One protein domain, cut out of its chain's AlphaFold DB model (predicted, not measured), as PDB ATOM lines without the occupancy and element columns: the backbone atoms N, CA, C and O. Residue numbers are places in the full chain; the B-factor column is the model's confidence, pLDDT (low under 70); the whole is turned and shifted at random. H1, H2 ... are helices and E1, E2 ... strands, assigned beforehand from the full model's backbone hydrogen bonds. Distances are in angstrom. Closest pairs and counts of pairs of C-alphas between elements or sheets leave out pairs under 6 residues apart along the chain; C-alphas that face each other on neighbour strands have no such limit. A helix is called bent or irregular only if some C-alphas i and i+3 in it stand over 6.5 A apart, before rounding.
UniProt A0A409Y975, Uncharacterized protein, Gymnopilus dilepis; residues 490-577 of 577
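This is residues 490 to 577 of the 577 residues of an uncharacterized protein of Gymnopilus dilepis (UniProt A0A409Y975). A small sheet of three short strands, E1, E2 and E3, makes one wall of an elongated body; the long helix H1 and the short helices H3 and H4 are set off to one side of it, with H2 past one end of E2. The loop between E2 and E3 reaches one tip of the long axis and the end of H1 the other. The printed part has 88 residues, in the order H1 E1 H2 H3 E2 E3 H4; under half are in named elements, and the class is mixed. The sheet, order E1 E2 E3, is mixed, and the whole is compact, with a radius of gyration of the C-alphas of 13.2 A and spans of 39 by 25 by 23 A.

Find C-alpha 497 at (137.948, 162.795, 98.873); from there H1 runs 18.6 A to residue 511, irregular, with C-alphas 506 and 509 7.4 A apart. Next come E1, residues 519 to 521, H2, 526 to 529, and H3, 534 to 538. E2, 543 to 546, spans 10.2 A, and E3, 558 to 561, 10.4 A. H4, 567 to 570, ends at C-alpha 570, (139.442, 167.191, 109.131).

E1 and E2 are parallel, with N 520 and O 543 2.8 A apart, and with H2 and H3 form a strand-helix-strand unit, parallel neighbours joined through helices, its crossover right-handed. E2 and E3 are an antiparallel hairpin, N 544 to O 560 2.8 A. H4 only grazes the sheet. H3 touches H4, C-alphas 534 and 567 being closest at 4.7 A. H1 has 9 of 11 O i to N i+4 pairs within hydrogen-bond range; H3 has 0 of 1, but 2 of 2 O i to N i+3 pairs.

C-alphas 509 and 552 are farthest apart, 40.5 A. The printed part has no cut; the link E2 to E3 is long. Residues 575 to 577 are under 70 in pLDDT.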
ATOM      1  N   SER A 490     132.395 173.065  94.220       85.19
ATOM      2  CA  SER A 490     130.960 173.354  94.176       85.19
ATOM      3  C   SER A 490     130.313 173.154  95.548       85.19
ATOM      4  O   SER A 490     130.584 172.176  96.244       85.19
ATOM      5  N   LYS A 491     129.397 174.053  95.931       84.25
ATOM      6  CA  LYS A 491     128.592 173.899  97.157       84.25
ATOM      7  C   LYS A 491     127.618 172.722  97.077       84.25
ATOM      8  O   LYS A 491     127.260 172.168  98.124       84.25
ATOM      9  N   SER A 492     127.158 172.371  95.874       85.50
ATOM     10  CA  SER A 492     126.233 171.251  95.679       85.50
ATOM     11  C   SER A 492     126.941 169.924  95.920       85.50
ATOM     12  O   SER A 492     126.485 169.146  96.756       85.50
ATOM     13  N   ASP A 493     128.090 169.738  95.273       84.31
ATOM     14  CA  ASP A 493     128.722 168.421  95.135       84.31
ATOM     15  C   ASP A 493     129.777 168.165  96.215       84.31
ATOM     16  O   ASP A 493     130.065 167.021  96.550       84.31
ATOM     17  N   GLY A 494     130.316 169.234  96.808       89.56
ATOM     18  CA  GLY A 494     131.403 169.150  97.772       89.56
ATOM     19  C   GLY A 494     132.732 168.751  97.134       89.56
ATOM     20  O   GLY A 494     132.945 168.904  95.930       89.56
ATOM     21  N   LEU A 495     133.666 168.292  97.966       92.88
ATOM     22  CA  LEU A 495     134.948 167.756  97.519       92.88
ATOM     23  C   LEU A 495     134.905 166.227  97.557       92.88
ATOM     24  O   LEU A 495     134.740 165.650  98.626       92.88
ATOM     25  N   ASP A 496     135.131 165.584  96.413       93.19
ATOM     26  CA  ASP A 496     135.368 164.141  96.357       93.19
ATOM     27  C   ASP A 496     136.746 163.816  96.967       93.19
ATOM     28  O   ASP A 496     137.800 164.161  96.417       93.19
ATOM     29  N   ASP A 497     136.744 163.175  98.136       93.44
ATOM     30  CA  ASP A 497     137.948 162.795  98.873       93.44
ATOM     31  C   ASP A 497     138.781 161.743  98.128       93.44
ATOM     32  O   ASP A 497     140.010 161.712  98.286       93.44
ATOM     33  N   TYR A 498     138.164 160.956  97.237       95.50
ATOM     34  CA  TYR A 498     138.860 160.003  96.373       95.50
ATOM     35  C   TYR A 498     139.940 160.678  95.516       95.50
ATOM     36  O   TYR A 498     141.028 160.126  95.333       95.50
ATOM     37  N   ILE A 499     139.693 161.901  95.038       94.94
ATOM     38  CA  ILE A 499     140.655 162.650  94.214       94.94
ATOM     39  C   ILE A 499     141.917 162.971  95.022       94.94
ATOM     40  O   ILE A 499     143.035 162.836  94.517       94.94
ATOM     41  N   LEU A 500     141.761 163.347  96.294       96.44
ATOM     42  CA  LEU A 500     142.897 163.587  97.181       96.44
ATOM     43  C   LEU A 500     143.612 162.283  97.541       96.44
ATOM     44  O   LEU A 500     144.842 162.254  97.538       96.44
ATOM     45  N   HIS A 501     142.882 161.195  97.790       95.56
ATOM     46  CA  HIS A 501     143.493 159.876  97.956       95.56
ATOM     47  C   HIS A 501     144.381 159.522  96.759       95.56
ATOM     48  O   HIS A 501     145.557 159.201  96.942       95.56
ATOM     49  N   LEU A 502     143.846 159.656  95.545       94.69
ATOM     50  CA  LEU A 502     144.567 159.383  94.308       94.69
ATOM     51  C   LEU A 502     145.808 160.271  94.171       94.69
ATOM     52  O   LEU A 502     146.887 159.765  93.860       94.69
ATOM     53  N   PHE A 503     145.680 161.573  94.441       95.50
ATOM     54  CA  PHE A 503     146.798 162.515  94.404       95.50
ATOM     55  C   PHE A 503     147.927 162.097  95.351       95.50
ATOM     56  O   PHE A 503     149.083 161.980  94.942       95.50
ATOM     57  N   PHE A 504     147.604 161.832  96.617       94.44
ATOM     58  CA  PHE A 504     148.611 161.486  97.615       94.44
ATOM     59  C   PHE A 504     149.250 160.112  97.369       94.44
ATOM     60  O   PHE A 504     150.438 159.951  97.646       94.44
ATOM     61  N   GLU A 505     148.528 159.142  96.796       92.75
ATOM     62  CA  GLU A 505     149.140 157.877  96.363       92.75
ATOM     63  C   GLU A 505     150.143 158.092  95.214       92.75
ATOM     64  O   GLU A 505     151.232 157.515  95.246       92.75
ATOM     65  N   HIS A 506     149.856 158.982  94.254       90.69
ATOM     66  CA  HIS A 506     150.812 159.344  93.196       90.69
ATOM     67  C   HIS A 506     152.043 160.091  93.729       90.69
ATOM     68  O   HIS A 506     153.144 159.934  93.201       90.69
ATOM     69  N   MET A 507     151.874 160.885  94.789       91.94
ATOM     70  CA  MET A 507     152.948 161.657  95.424       91.94
ATOM     71  C   MET A 507     153.724 160.878  96.495       91.94
ATOM     72  O   MET A 507     154.712 161.376  97.042       91.94
ATOM     73  N   LYS A 508     153.324 159.638  96.787       91.44
ATOM     74  CA  LYS A 508     153.960 158.771  97.785       91.44
ATOM     75  C   LYS A 508     155.481 158.628  97.625       91.44
ATOM     76  O   LYS A 508     156.154 158.666  98.656       91.44
ATOM     77  N   PRO A 509     156.065 158.527  96.410       89.38
ATOM     78  CA  PRO A 509     157.521 158.462  96.257       89.38
ATOM     79  C   PRO A 509     158.250 159.702  96.788       89.38
ATOM     80  O   PRO A 509     159.381 159.597  97.252       89.38
ATOM     81  N   LYS A 510     157.596 160.868  96.753       88.06
ATOM     82  CA  LYS A 510     158.143 162.133  97.248       88.06
ATOM     83  C   LYS A 510     157.923 162.328  98.744       88.06
ATOM     84  O   LYS A 510     158.830 162.785  99.431       88.06
ATOM     85  N   PHE A 511     156.732 162.012  99.245       86.38
ATOM     86  CA  PHE A 511     156.412 162.212 100.660       86.38
ATOM     87  C   PHE A 511     157.012 161.118 101.558       86.38
ATOM     88  O   PHE A 511     157.375 161.371 102.704       86.38
ATOM     89  N   GLY A 512     157.167 159.882 101.078       83.44
ATOM     90  CA  GLY A 512     157.571 158.779 101.952       83.44
ATOM     91  C   GLY A 512     156.622 158.668 103.155       83.44
ATOM     92  O   GLY A 512     155.433 158.412 102.977       83.44
ATOM     93  N   PHE A 513     157.141 158.890 104.371       73.62
ATOM     94  CA  PHE A 513     156.360 158.905 105.620       73.62
ATOM     95  C   PHE A 513     156.007 160.318 106.142       73.62
ATOM     96  O   PHE A 513     155.442 160.430 107.230       73.62
ATOM     97  N   GLY A 514     156.336 161.400 105.423       82.12
ATOM     98  CA  GLY A 514     156.118 162.771 105.903       82.12
ATOM     99  C   GLY A 514     155.953 163.819 104.799       82.12
ATOM    100  O   GLY A 514     156.400 163.660 103.673       82.12
ATOM    101  N   ALA A 515     155.301 164.930 105.124       88.62
ATOM    102  CA  ALA A 515     154.989 166.004 104.179       88.62
ATOM    103  C   ALA A 515     155.271 167.387 104.795       88.62
ATOM    104  O   ALA A 515     154.488 168.318 104.633       88.62
ATOM    105  N   LEU A 516     156.397 167.499 105.514       84.56
ATOM    106  CA  LEU A 516     156.773 168.650 106.354       84.56
ATOM    107  C   LEU A 516     156.824 170.003 105.619       84.56
ATOM    108  O   LEU A 516     156.652 171.033 106.262       84.56
ATOM    109  N   ASP A 517     156.980 169.998 104.293       90.19
ATOM    110  CA  ASP A 517     157.045 171.206 103.457       90.19
ATOM    111  C   ASP A 517     155.908 171.290 102.425       90.19
ATOM    112  O   ASP A 517     156.022 171.999 101.422       90.19
ATOM    113  N   PHE A 518     154.818 170.541 102.634       96.69
ATOM    114  CA  PHE A 518     153.674 170.546 101.729       96.69
ATOM    115  C   PHE A 518     152.451 171.236 102.340       96.69
ATOM    116  O   PHE A 518     152.083 171.000 103.493       96.69
ATOM    117  N   CYS A 519     151.792 172.066 101.535       97.88
ATOM    118  CA  CYS A 519     150.576 172.779 101.892       97.88
ATOM    119  C   CYS A 519     149.430 172.402 100.948       97.88
ATOM    120  O   CYS A 519     149.522 172.598  99.737       97.88
ATOM    121  N   LEU A 520     148.329 171.916 101.519       97.44
ATOM    122  CA  LEU A 520     147.055 171.703 100.841       97.44
ATOM    123  C   LEU A 520     146.082 172.827 101.228       97.44
ATOM    124  O   LEU A 520     145.630 172.886 102.367       97.44
ATOM    125  N   ASP A 521     145.756 173.714 100.292       97.44
ATOM    126  CA  ASP A 521     144.770 174.783 100.473       97.44
ATOM    127  C   ASP A 521     143.460 174.443  99.754       97.44
ATOM    128  O   ASP A 521     143.400 174.396  98.532       97.44
ATOM    129  N   LEU A 522     142.380 174.239 100.500       95.44
ATOM    130  CA  LEU A 522     141.097 173.809  99.953       95.44
ATOM    131  C   LEU A 522     140.217 174.959  99.430       95.44
ATOM    132  O   LEU A 522     139.148 174.682  98.904       95.44
ATOM    133  N   VAL A 523     140.602 176.232  99.623       92.19
ATOM    134  CA  VAL A 523     139.891 177.457  99.151       92.19
ATOM    135  C   VAL A 523     138.357 177.433  99.322       92.19
ATOM    136  O   VAL A 523     137.616 178.099  98.603       92.19
ATOM    137  N   ALA A 524     137.863 176.701 100.317       90.75
ATOM    138  CA  ALA A 524     136.444 176.477 100.555       90.75
ATOM    139  C   ALA A 524     136.127 176.549 102.053       90.75
ATOM    140  O   ALA A 524     137.011 176.390 102.902       90.75
ATOM    141  N   SER A 525     134.866 176.828 102.393       90.88
ATOM    142  CA  SER A 525     134.394 176.735 103.778       90.88
ATOM    143  C   SER A 525     134.256 175.270 104.207       90.88
ATOM    144  O   SER A 525     134.105 174.386 103.368       90.88
ATOM    145  N   ALA A 526     134.248 175.013 105.519       89.69
ATOM    146  CA  ALA A 526     133.974 173.675 106.052       89.69
ATOM    147  C   ALA A 526     132.623 173.118 105.554       89.69
ATOM    148  O   ALA A 526     132.551 171.962 105.155       89.69
ATOM    149  N   GLU A 527     131.594 173.970 105.493       89.69
ATOM    150  CA  GLU A 527     130.252 173.642 104.979       89.69
ATOM    151  C   GLU A 527     130.247 173.257 103.493       89.69
ATOM    152  O   GLU A 527     129.393 172.495 103.049       89.69
ATOM    153  N   THR A 528     131.193 173.794 102.716       91.12
ATOM    154  CA  THR A 528     131.318 173.498 101.283       91.12
ATOM    155  C   THR A 528     132.018 172.160 101.055       91.12
ATOM    156  O   THR A 528     131.723 171.495 100.076       91.12
ATOM    157  N   LEU A 529     132.930 171.743 101.942       92.56
ATOM    158  CA  LEU A 529     133.782 170.574 101.702       92.56
ATOM    159  C   LEU A 529     133.046 169.233 101.781       92.56
ATOM    160  O   LEU A 529     133.330 168.377 100.950       92.56
ATOM    161  N   LYS A 530     132.133 169.052 102.749       92.94
ATOM    162  CA  LYS A 530     131.266 167.859 102.902       92.94
ATOM    163  C   LYS A 530     131.975 166.503 102.679       92.94
ATOM    164  O   LYS A 530     131.437 165.619 102.018       92.94
ATOM    165  N   CYS A 531     133.191 166.351 103.201       95.00
ATOM    166  CA  CYS A 531     133.996 165.134 103.063       95.00
ATOM    167  C   CYS A 531     134.774 164.808 104.344       95.00
ATOM    168  O   CYS A 531     134.900 165.641 105.248       95.00
ATOM    169  N   ASP A 532     135.302 163.587 104.434       96.31
ATOM    170  CA  ASP A 532     136.171 163.168 105.533       96.31
ATOM    171  C   ASP A 532     137.633 163.111 105.076       96.31
ATOM    172  O   ASP A 532     138.072 162.161 104.438       96.31
ATOM    173  N   LEU A 533     138.415 164.130 105.434       97.06
ATOM    174  CA  LEU A 533     139.842 164.188 105.113       97.06
ATOM    175  C   LEU A 533     140.727 163.678 106.261       97.06
ATOM    176  O   LEU A 533     141.931 163.940 106.274       97.06
ATOM    177  N   SER A 534     140.169 162.940 107.229       96.88
ATOM    178  CA  SER A 534     140.921 162.371 108.359       96.88
ATOM    179  C   SER A 534     142.080 161.469 107.930       96.88
ATOM    180  O   SER A 534     143.083 161.382 108.641       96.88
ATOM    181  N   PHE A 535     142.009 160.851 106.746       96.50
ATOM    182  CA  PHE A 535     143.094 160.030 106.205       96.50
ATOM    183  C   PHE A 535     144.398 160.813 105.983       96.50
ATOM    184  O   PHE A 535     145.468 160.204 105.936       96.50
ATOM    185  N   LEU A 536     144.331 162.144 105.839       96.38
ATOM    186  CA  LEU A 536     145.506 162.999 105.672       96.38
ATOM    187  C   LEU A 536     146.404 163.006 106.913       96.38
ATOM    188  O   LEU A 536     147.595 163.283 106.798       96.38
ATOM    189  N   GLU A 537     145.869 162.612 108.072       96.81
ATOM    190  CA  GLU A 537     146.604 162.521 109.336       96.81
ATOM    191  C   GLU A 537     147.833 161.604 109.253       96.81
ATOM    192  O   GLU A 537     148.798 161.806 109.983       96.81
ATOM    193  N   ARG A 538     147.849 160.639 108.318       95.38
ATOM    194  CA  ARG A 538     149.009 159.760 108.081       95.38
ATOM    195  C   ARG A 538     150.234 160.484 107.503       95.38
ATOM    196  O   ARG A 538     151.322 159.912 107.509       95.38
ATOM    197  N   TYR A 539     150.074 161.704 106.986       95.56
ATOM    198  CA  TYR A 539     151.137 162.500 106.369       95.56
ATOM    199  C   TYR A 539     151.681 163.543 107.350       95.56
ATOM    200  O   TYR A 539     151.350 164.726 107.274       95.56
ATOM    201  N   ASN A 540     152.539 163.103 108.276       95.81
ATOM    202  CA  ASN A 540     153.103 163.958 109.324       95.81
ATOM    203  C   ASN A 540     153.720 165.245 108.753       95.81
ATOM    204  O   ASN A 540     154.589 165.194 107.877       95.81
ATOM    205  N   GLY A 541     153.284 166.395 109.269       95.75
ATOM    206  CA  GLY A 541     153.760 167.714 108.854       95.75
ATOM    207  C   GLY A 541     152.979 168.369 107.712       95.75
ATOM    208  O   GLY A 541     153.190 169.555 107.474       95.75
ATOM    209  N   LEU A 542     152.054 167.656 107.052       97.12
ATOM    210  CA  LEU A 542     151.186 168.241 106.026       97.12
ATOM    211  C   LEU A 542     150.350 169.381 106.621       97.12
ATOM    212  O   LEU A 542     149.566 169.173 107.552       97.12
ATOM    213  N   LYS A 543     150.469 170.574 106.037       97.94
ATOM    214  CA  LYS A 543     149.640 171.727 106.390       97.94
ATOM    215  C   LYS A 543     148.368 171.733 105.548       97.94
ATOM    216  O   LYS A 543     148.444 171.820 104.327       97.94
ATOM    217  N   VAL A 544     147.206 171.700 106.194       97.69
ATOM    218  CA  VAL A 544     145.894 171.816 105.539       97.69
ATOM    219  C   VAL A 544     145.282 173.169 105.883       97.69
ATOM    220  O   VAL A 544     145.186 173.525 107.059       97.69
ATOM    221  N   ILE A 545     144.880 173.930 104.866       97.19
ATOM    222  CA  ILE A 545     144.264 175.254 104.996       97.19
ATOM    223  C   ILE A 545     142.870 175.224 104.373       97.19
ATOM    224  O   ILE A 545     142.684 174.712 103.272       97.19
ATOM    225  N   TRP A 546     141.883 175.800 105.053       96.56
ATOM    226  CA  TRP A 546     140.549 176.035 104.493       96.56
ATOM    227  C   TRP A 546     139.969 177.353 105.017       96.56
ATOM    228  O   TRP A 546     140.453 177.925 105.993       96.56
ATOM    229  N   GLY A 547     138.946 177.875 104.348       92.31
ATOM    230  CA  GLY A 547     138.297 179.133 104.713       92.31
ATOM    231  C   GLY A 547     137.690 179.836 103.504       92.31
ATOM    232  O   GLY A 547     138.274 179.830 102.420       92.31
ATOM    233  N   GLU A 548     136.532 180.466 103.704       82.88
ATOM    234  CA  GLU A 548     135.802 181.180 102.654       82.88
ATOM    235  C   GLU A 548     136.466 182.523 102.332       82.88
ATOM    236  O   GLU A 548     136.755 183.337 103.220       82.88
ATOM    237  N   ARG A 549     136.686 182.779 101.042       77.75
ATOM    238  CA  ARG A 549     137.128 184.083 100.556       77.75
ATOM    239  C   ARG A 549     135.897 184.955 100.323       77.75
ATOM    240  O   ARG A 549     135.229 184.833  99.303       77.75
ATOM    241  N   ARG A 550     135.590 185.843 101.268       78.31
ATOM    242  CA  ARG A 550     134.564 186.873 101.055       78.31
ATOM    243  C   ARG A 550     135.153 187.987 100.197       78.31
ATOM    244  O   ARG A 550     136.285 188.396 100.435       78.31
ATOM    245  N   LEU A 551     134.375 188.485  99.234       70.94
ATOM    246  CA  LEU A 551     134.806 189.456  98.214       70.94
ATOM    247  C   LEU A 551     135.475 190.725  98.784       70.94
ATOM    248  O   LEU A 551     136.259 191.355  98.085       70.94
ATOM    249  N   TRP A 552     135.233 191.058 100.059       70.56
ATOM    250  CA  TRP A 552     135.674 192.317 100.677       70.56
ATOM    251  C   TRP A 552     136.351 192.161 102.046       70.56
ATOM    252  O   TRP A 552     136.757 193.152 102.646       70.56
ATOM    253  N   ALA A 553     136.476 190.938 102.571       75.50
ATOM    254  CA  ALA A 553     137.052 190.697 103.895       75.50
ATOM    255  C   ALA A 553     138.280 189.791 103.799       75.50
ATOM    256  O   ALA A 553     138.335 188.880 102.971       75.50
ATOM    257  N   ARG A 554     139.263 190.015 104.683       79.00
ATOM    258  CA  ARG A 554     140.385 189.082 104.842       79.00
ATOM    259  C   ARG A 554     139.825 187.682 105.093       79.00
ATOM    260  O   ARG A 554     138.959 187.503 105.950       79.00
ATOM    261  N   ARG A 555     140.316 186.709 104.328       82.50
ATOM    262  CA  ARG A 555     139.942 185.300 104.460       82.50
ATOM    263  C   ARG A 555     140.185 184.861 105.906       82.50
ATOM    264  O   ARG A 555     141.297 185.002 106.414       82.50
ATOM    265  N   LYS A 556     139.148 184.354 106.581       86.88
ATOM    266  CA  LYS A 556     139.297 183.745 107.908       86.88
ATOM    267  C   LYS A 556     139.812 182.324 107.712       86.88
ATOM    268  O   LYS A 556     139.032 181.381 107.621       86.88
ATOM    269  N   GLU A 557     141.122 182.208 107.563       95.06
ATOM    270  CA  GLU A 557     141.783 180.928 107.333       95.06
ATOM    271  C   GLU A 557     141.793 180.088 108.611       95.06
ATOM    272  O   GLU A 557     141.966 180.591 109.725       95.06
ATOM    273  N   GLN A 558     141.558 178.796 108.447       95.94
ATOM    274  CA  GLN A 558     141.799 177.770 109.446       95.94
ATOM    275  C   GLN A 558     142.979 176.934 108.969       95.94
ATOM    276  O   GLN A 558     143.107 176.670 107.773       95.94
ATOM    277  N   ILE A 559     143.853 176.559 109.899       97.25
ATOM    278  CA  ILE A 559     145.078 175.816 109.612       97.25
ATOM    279  C   ILE A 559     145.100 174.592 110.516       97.25
ATOM    280  O   ILE A 559     144.937 174.713 111.730       97.25
ATOM    281  N   TYR A 560     145.344 173.429 109.925       97.56
ATOM    282  CA  TYR A 560     145.582 172.180 110.631       97.56
ATOM    283  C   TYR A 560     146.919 171.579 110.197       97.56
ATOM    284  O   TYR A 560     147.299 171.674 109.029       97.56
ATOM    285  N   LEU A 561     147.639 170.976 111.143       97.75
ATOM    286  CA  LEU A 561     148.892 170.265 110.899       97.75
ATOM    287  C   LEU A 561     148.650 168.770 111.124       97.75
ATOM    288  O   LEU A 561     148.313 168.358 112.237       97.75
ATOM    289  N   CYS A 562     148.808 167.974 110.070       97.44
ATOM    290  CA  CYS A 562     148.619 166.526 110.126       97.44
ATOM    291  C   CYS A 562     149.727 165.856 110.947       97.44
ATOM    292  O   CYS A 562     150.887 166.278 110.913       97.44
ATOM    293  N   GLY A 563     149.363 164.804 111.676       96.31
ATOM    294  CA  GLY A 563     150.223 164.131 112.655       96.31
ATOM    295  C   GLY A 563     150.150 164.748 114.057       96.31
ATOM    296  O   GLY A 563     150.955 164.410 114.923       96.31
ATOM    297  N   SER A 564     149.208 165.669 114.292       96.88
ATOM    298  CA  SER A 564     148.978 166.287 115.604       96.88
ATOM    299  C   SER A 564     148.108 165.436 116.541       96.88
ATOM    300  O   SER A 564     147.994 165.756 117.723       96.88
ATOM    301  N   GLY A 565     147.520 164.343 116.043       96.69
ATOM    302  CA  GLY A 565     146.709 163.399 116.810       96.69
ATOM    303  C   GLY A 565     145.224 163.755 116.898       96.69
ATOM    304  O   GLY A 565     144.524 163.181 117.731       96.69
ATOM    305  N   ASN A 566     144.719 164.681 116.069       96.31
ATOM    306  CA  ASN A 566     143.310 165.094 116.083       96.31
ATOM    307  C   ASN A 566     142.644 165.057 114.689       96.31
ATOM    308  O   ASN A 566     142.158 166.084 114.198       96.31
ATOM    309  N   PRO A 567     142.561 163.869 114.056       96.06
ATOM    310  CA  PRO A 567     142.014 163.725 112.705       96.06
ATOM    311  C   PRO A 567     140.554 164.187 112.580       96.06
ATOM    312  O   PRO A 567     140.119 164.556 111.491       96.06
ATOM    313  N   GLY A 568     139.797 164.230 113.685       95.75
ATOM    314  CA  GLY A 568     138.406 164.693 113.699       95.75
ATOM    315  C   GLY A 568     138.228 166.152 113.263       95.75
ATOM    316  O   GLY A 568     137.153 166.521 112.796       95.75
ATOM    317  N   ILE A 569     139.275 166.987 113.331       96.00
ATOM    318  CA  ILE A 569     139.226 168.363 112.806       96.00
ATOM    319  C   ILE A 569     139.006 168.378 111.285       96.00
ATOM    320  O   ILE A 569     138.345 169.301 110.794       96.00
ATOM    321  N   LEU A 570     139.517 167.362 110.583       96.75
ATOM    322  CA  LEU A 570     139.442 167.191 109.131       96.75
ATOM    323  C   LEU A 570     138.195 166.420 108.661       96.75
ATOM    324  O   LEU A 570     138.028 166.215 107.461       96.75
ATOM    325  N   ASN A 571     137.307 166.014 109.572       96.12
ATOM    326  CA  ASN A 571     136.017 165.433 109.210       96.12
ATOM    327  C   ASN A 571     134.976 166.552 109.038       96.12
ATOM    328  O   ASN A 571     134.404 167.054 110.013       96.12
ATOM    329  N   PHE A 572     134.727 166.951 107.790       94.56
ATOM    330  CA  PHE A 572     133.787 168.019 107.447       94.56
ATOM    331  C   PHE A 572     132.329 167.540 107.356       94.56
ATOM    332  O   PHE A 572     131.431 168.374 107.315       94.56
ATOM    333  N   ASN A 573     132.071 166.226 107.415       92.25
ATOM    334  CA  ASN A 573     130.714 165.661 107.467       92.25
ATOM    335  C   ASN A 573     130.029 165.885 108.822       92.25
ATOM    336  O   ASN A 573     128.810 165.996 108.905       92.25
ATOM    337  N   SER A 574     130.818 165.943 109.896       79.94
ATOM    338  CA  SER A 574     130.323 166.037 111.275       79.94
ATOM    339  C   SER A 574     129.940 167.455 111.722       79.94
ATOM    340  O   SER A 574     129.287 167.625 112.750       79.94
ATOM    341  N   LYS A 575     130.336 168.486 110.965       64.88
ATOM    342  CA  LYS A 575     130.141 169.898 111.322       64.88
ATOM    343  C   LYS A 575     128.874 170.452 110.675       64.88
ATOM    344  O   LYS A 575     128.934 171.350 109.843       64.88
ATOM    345  N   VAL A 576     127.733 169.901 111.076       52.03
ATOM    346  CA  VAL A 576     126.434 170.569 110.953       52.03
ATOM    347  C   VAL A 576     126.147 171.170 112.329       52.03
ATOM    348  O   VAL A 576     125.640 170.476 113.207       52.03
ATOM    349  N   VAL A 577     126.573 172.414 112.557       40.38
ATOM    350  CA  VAL A 577     126.188 173.208 113.739       40.38
ATOM    351  C   VAL A 577     125.646 174.537 113.268       40.38
ATOM    352  O   VAL A 577     126.387 175.212 112.518       40.38
TER     353      VAL A 577